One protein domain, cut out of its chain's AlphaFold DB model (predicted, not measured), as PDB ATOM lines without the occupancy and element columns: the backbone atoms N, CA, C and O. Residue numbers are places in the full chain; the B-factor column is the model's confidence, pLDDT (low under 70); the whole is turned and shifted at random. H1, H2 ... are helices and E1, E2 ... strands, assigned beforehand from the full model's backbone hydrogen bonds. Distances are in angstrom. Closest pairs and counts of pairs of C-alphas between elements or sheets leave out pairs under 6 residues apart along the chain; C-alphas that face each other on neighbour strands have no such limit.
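This is residues 5 to 45 of the 54 residues of the protein "Auxin growth promotor protein" of Solanum tuberosum (UniProt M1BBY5). One helix, H1, is joined by a loop to a small two-stranded hairpin, E1 and E2, and the helix and the hairpin form two separate parts with few contacts between them. Before H1 the printed part is a stretch without a named element, residues 5 to 14, which folds back toward the helix at residues 5 to 8; residues 9 to 16 stick out, with H1 beginning inside that stretch. The printed part has 41 residues with one named helix and two named strands, in the order H1, E1, E2, and the sheet E1 - E2 is antiparallel. The class is mixed, helices and strands, though under half of the residues are in named elements. The whole is loose, with a radius of gyration of the C-alphas of 11.8 A and spans of 31 by 24 by 13 A.

The printed part begins at C-alpha 5, at (167.025, -25.932, 149.690). H1 is residues 15 to 27, 18.6 A from first to last C-alpha, and begins at (177.802, -37.529, 150.488). E1 is residues 34 to 37, 8.8 A long. E2 is residues 42 to 44, 7.0 A long, and ends at (159.882, -37.240, 163.346).

In H1 every O i to N i+4 pair is within hydrogen-bond range. A short link joins H1 to E1. E1 and E2 are a hairpin with a tight link, antiparallel at 148 degrees between their directions. C-alphas 35 and 43 face each other at 5.2 A. N 36 and O 42, 3.2 A, and N 44 and O 34, 3.4 A, are within hydrogen-bond range. H1 and E2 are apart.

The C-alphas farthest apart, of Thr 12 and Gly 31, are 30.7 A from each other. The printed part has no cut, and no link is long. The mean pLDDT of the printed part is 75.7; 13 residues are under 70, among them residues 27 to 32 and 43 to 45.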
ATOM      1  N   GLY A   5     167.105 -26.254 151.117       72.50
ATOM      2  CA  GLY A   5     167.025 -25.932 149.690       72.50
ATOM      3  C   GLY A   5     168.310 -25.335 149.100       72.50
ATOM      4  O   GLY A   5     168.590 -25.555 147.926       72.50
ATOM      5  N   GLN A   6     169.118 -24.631 149.899       78.50
ATOM      6  CA  GLN A   6     170.377 -24.030 149.443       78.50
ATOM      7  C   GLN A   6     171.489 -25.067 149.239       78.50
ATOM      8  O   GLN A   6     172.371 -24.843 148.415       78.50
ATOM      9  N   LEU A   7     171.425 -26.223 149.912       79.19
ATOM     10  CA  LEU A   7     172.401 -27.306 149.734       79.19
ATOM     11  C   LEU A   7     172.358 -27.881 148.317       79.19
ATOM     12  O   LEU A   7     173.393 -28.209 147.748       79.19
ATOM     13  N   PHE A   8     171.170 -27.924 147.713       79.81
ATOM     14  CA  PHE A   8     170.974 -28.433 146.355       79.81
ATOM     15  C   PHE A   8     171.422 -27.459 145.257       79.81
ATOM     16  O   PHE A   8     171.506 -27.850 144.093       79.81
ATOM     17  N   LEU A   9     171.734 -26.203 145.599       82.56
ATOM     18  CA  LEU A   9     172.349 -25.265 144.655       82.56
ATOM     19  C   LEU A   9     173.802 -25.655 144.356       82.56
ATOM     20  O   LEU A   9     174.316 -25.334 143.283       82.56
ATOM     21  N   ASN A  10     174.449 -26.374 145.277       82.50
ATOM     22  CA  ASN A  10     175.811 -26.844 145.107       82.50
ATOM     23  C   ASN A  10     175.831 -28.223 144.426       82.50
ATOM     24  O   ASN A  10     175.536 -29.249 145.036       82.50
ATOM     25  N   LYS A  11     176.172 -28.252 143.132       77.00
ATOM     26  CA  LYS A  11     176.138 -29.473 142.301       77.00
ATOM     27  C   LYS A  11     177.295 -30.442 142.563       77.00
ATOM     28  O   LYS A  11     177.251 -31.567 142.078       77.00
ATOM     29  N   THR A  12     178.325 -30.008 143.284       87.81
ATOM     30  CA  THR A  12     179.537 -30.796 143.566       87.81
ATOM     31  C   THR A  12     179.581 -31.325 144.998       87.81
ATOM     32  O   THR A  12     180.638 -31.741 145.457       87.81
ATOM     33  N   LEU A  13     178.455 -31.289 145.711       87.12
ATOM     34  CA  LEU A  13     178.369 -31.707 147.104       87.12
ATOM     35  C   LEU A  13     178.608 -33.218 147.239       87.12
ATOM     36  O   LEU A  13     177.929 -34.026 146.596       87.12
ATOM     37  N   THR A  14     179.553 -33.609 148.089       89.38
ATOM     38  CA  THR A  14     179.811 -35.022 148.381       89.38
ATOM     39  C   THR A  14     178.838 -35.560 149.434       89.38
ATOM     40  O   THR A  14     178.239 -34.811 150.205       89.38
ATOM     41  N   TRP A  15     178.665 -36.886 149.488       83.56
ATOM     42  CA  TRP A  15     177.802 -37.529 150.488       83.56
ATOM     43  C   TRP A  15     178.120 -37.158 151.954       83.56
ATOM     44  O   TRP A  15     177.179 -36.827 152.677       83.56
ATOM     45  N   PRO A  16     179.385 -37.180 152.427       87.56
ATOM     46  CA  PRO A  16     179.689 -36.795 153.808       87.56
ATOM     47  C   PRO A  16     179.341 -35.328 154.108       87.56
ATOM     48  O   PRO A  16     178.737 -35.054 155.142       87.56
ATOM     49  N   GLU A  17     179.615 -34.405 153.181       86.19
ATOM     50  CA  GLU A  17     179.259 -32.981 153.318       86.19
ATOM     51  C   GLU A  17     177.736 -32.769 153.348       86.19
ATOM     52  O   GLU A  17     177.206 -31.963 154.119       86.19
ATOM     53  N   PHE A  18     177.002 -33.532 152.534       84.38
ATOM     54  CA  PHE A  18     175.543 -33.540 152.556       84.38
ATOM     55  C   PHE A  18     175.000 -34.031 153.899       84.38
ATOM     56  O   PHE A  18     174.113 -33.409 154.477       84.38
ATOM     57  N   GLN A  19     175.536 -35.132 154.422       83.00
ATOM     58  CA  GLN A  19     175.087 -35.692 155.691       83.00
ATOM     59  C   GLN A  19     175.296 -34.710 156.852       83.00
ATOM     60  O   GLN A  19     174.385 -34.515 157.659       83.00
ATOM     61  N   GLU A  20     176.471 -34.087 156.936       84.38
ATOM     62  CA  GLU A  20     176.812 -33.151 158.008       84.38
ATOM     63  C   GLU A  20     175.928 -31.898 157.975       84.38
ATOM     64  O   GLU A  20     175.301 -31.548 158.977       84.38
ATOM     65  N   SER A  21     175.771 -31.296 156.796       81.75
ATOM     66  CA  SER A  21     174.926 -30.111 156.613       81.75
ATOM     67  C   SER A  21     173.439 -30.379 156.880       81.75
ATOM     68  O   SER A  21     172.732 -29.526 157.426       81.75
ATOM     69  N   VAL A  22     172.950 -31.581 156.555       79.25
ATOM     70  CA  VAL A  22     171.591 -32.011 156.902       79.25
ATOM     71  C   VAL A  22     171.431 -32.123 158.415       79.25
ATOM     72  O   VAL A  22     170.438 -31.619 158.931       79.25
ATOM     73  N   ILE A  23     172.391 -32.725 159.130       77.75
ATOM     74  CA  ILE A  23     172.376 -32.839 160.600       77.75
ATOM     75  C   ILE A  23     172.401 -31.449 161.257       77.75
ATOM     76  O   ILE A  23     171.615 -31.193 162.170       77.75
ATOM     77  N   GLU A  24     173.232 -30.528 160.774       79.38
ATOM     78  CA  GLU A  24     173.318 -29.154 161.288       79.38
ATOM     79  C   GLU A  24     172.017 -28.358 161.053       79.38
ATOM     80  O   GLU A  24     171.466 -27.736 161.968       79.38
ATOM     81  N   GLY A  25     171.450 -28.433 159.842       75.88
ATOM     82  CA  GLY A  25     170.163 -27.801 159.513       75.88
ATOM     83  C   GLY A  25     168.985 -28.363 160.322       75.88
ATOM     84  O   GLY A  25     167.914 -27.760 160.419       75.88
ATOM     85  N   HIS A  26     169.192 -29.530 160.915       74.88
ATOM     86  CA  HIS A  26     168.254 -30.278 161.723       74.88
ATOM     87  C   HIS A  26     168.388 -30.004 163.230       74.88
ATOM     88  O   HIS A  26     167.371 -30.021 163.921       74.88
ATOM     89  N   GLN A  27     169.580 -29.654 163.726       69.88
ATOM     90  CA  GLN A  27     169.807 -29.230 165.119       69.88
ATOM     91  C   GLN A  27     169.048 -27.950 165.490       69.88
ATOM     92  O   GLN A  27     168.627 -27.786 166.631       69.88
ATOM     93  N   ASN A  28     168.835 -27.057 164.521       65.06
ATOM     94  CA  ASN A  28     168.134 -25.787 164.725       65.06
ATOM     95  C   ASN A  28     166.605 -25.887 164.567       65.06
ATOM     96  O   ASN A  28     165.914 -24.868 164.605       65.06
ATOM     97  N   ARG A  29     166.056 -27.092 164.347       69.12
ATOM     98  CA  ARG A  29     164.604 -27.308 164.323       69.12
ATOM     99  C   ARG A  29     164.088 -27.504 165.744       69.12
ATOM    100  O   ARG A  29     164.736 -28.137 166.569       69.12
ATOM    101  N   GLN A  30     162.899 -26.973 166.020       62.25
ATOM    102  CA  GLN A  30     162.226 -27.235 167.287       62.25
ATOM    103  C   GLN A  30     161.938 -28.736 167.421       62.25
ATOM    104  O   GLN A  30     161.426 -29.371 166.494       62.25
ATOM    105  N   GLY A  31     162.278 -29.289 168.586       64.38
ATOM    106  CA  GLY A  31     162.118 -30.706 168.892       64.38
ATOM    107  C   GLY A  31     163.362 -31.549 168.585       64.38
ATOM    108  O   GLY A  31     164.013 -31.401 167.557       64.38
ATOM    109  N   GLN A  32     163.689 -32.481 169.483       65.31
ATOM    110  CA  GLN A  32     164.768 -33.446 169.252       65.31
ATOM    111  C   GLN A  32     164.376 -34.453 168.166       65.31
ATOM    112  O   GLN A  32     163.289 -35.037 168.207       65.31
ATOM    113  N   ILE A  33     165.299 -34.715 167.237       70.19
ATOM    114  CA  ILE A  33     165.121 -35.743 166.210       70.19
ATOM    115  C   ILE A  33     165.092 -37.106 166.869       70.19
ATOM    116  O   ILE A  33     166.065 -37.558 167.468       70.19
ATOM    117  N   ARG A  34     163.956 -37.783 166.714       71.69
ATOM    118  CA  ARG A  34     163.799 -39.172 167.132       71.69
ATOM    119  C   ARG A  34     163.799 -40.063 165.902       71.69
ATOM    120  O   ARG A  34     162.891 -39.983 165.068       71.69
ATOM    121  N   LEU A  35     164.812 -40.923 165.821       70.62
ATOM    122  CA  LEU A  35     164.847 -42.054 164.901       70.62
ATOM    123  C   LEU A  35     163.680 -42.986 165.245       70.62
ATOM    124  O   LEU A  35     163.698 -43.658 166.273       70.62
ATOM    125  N   ARG A  36     162.643 -43.016 164.399       69.62
ATOM    126  CA  ARG A  36     161.481 -43.902 164.607       69.62
ATOM    127  C   ARG A  36     161.848 -45.357 164.360       69.62
ATOM    128  O   ARG A  36     161.340 -46.250 165.030       69.62
ATOM    129  N   LYS A  37     162.697 -45.590 163.361       75.06
ATOM    130  CA  LYS A  37     163.128 -46.917 162.941       75.06
ATOM    131  C   LYS A  37     164.600 -46.850 162.548       75.06
ATOM    132  O   LYS A  37     164.904 -46.239 161.537       75.06
ATOM    133  N   PRO A  38     165.513 -47.507 163.272       69.88
ATOM    134  CA  PRO A  38     166.950 -47.388 163.009       69.88
ATOM    135  C   PRO A  38     167.377 -47.934 161.636       69.88
ATOM    136  O   PRO A  38     168.422 -47.556 161.126       69.88
ATOM    137  N   LYS A  39     166.566 -48.806 161.019       77.81
ATOM    138  CA  LYS A  39     166.817 -49.368 159.679       77.81
ATOM    139  C   LYS A  39     166.097 -48.630 158.544       77.81
ATOM    140  O   LYS A  39     166.200 -49.049 157.397       77.81
ATOM    141  N   GLN A  40     165.310 -47.596 158.846       68.69
ATOM    142  CA  GLN A  40     164.578 -46.822 157.844       68.69
ATOM    143  C   GLN A  40     164.922 -45.346 158.018       68.69
ATOM    144  O   GLN A  40     165.068 -44.863 159.136       68.69
ATOM    145  N   SER A  41     165.015 -44.607 156.921       66.44
ATOM    146  CA  SER A  41     165.251 -43.160 156.907       66.44
ATOM    147  C   SER A  41     163.999 -42.370 157.336       66.44
ATOM    148  O   SER A  41     163.576 -41.430 156.668       66.44
ATOM    149  N   LEU A  42     163.371 -42.777 158.446       71.88
ATOM    150  CA  LEU A  42     162.136 -42.207 158.972       71.88
ATOM    151  C   LEU A  42     162.414 -41.445 160.273       71.88
ATOM    152  O   LEU A  42     162.746 -42.031 161.310       71.88
ATOM    153  N   TYR A  43     162.209 -40.133 160.212       68.81
ATOM    154  CA  TYR A  43     162.459 -39.199 161.305       68.81
ATOM    155  C   TYR A  43     161.172 -38.451 161.643       68.81
ATOM    156  O   TYR A  43     160.352 -38.186 160.767       68.81
ATOM    157  N   THR A  44     160.999 -38.094 162.913       68.69
ATOM    158  CA  THR A  44     159.882 -37.240 163.346       68.69
ATOM    159  C   THR A  44     160.414 -36.002 164.038       68.69
ATOM    160  O   THR A  44     161.244 -36.122 164.939       68.69
ATOM    161  N   TYR A  45     159.880 -34.847 163.647       65.62
ATOM    162  CA  TYR A  45     160.010 -33.596 164.384       65.62
ATOM    163  C   TYR A  45     158.786 -33.453 165.281       65.62
ATOM    164  O   TYR A  45     157.683 -33.314 164.747       65.62
TER     165      TYR A  45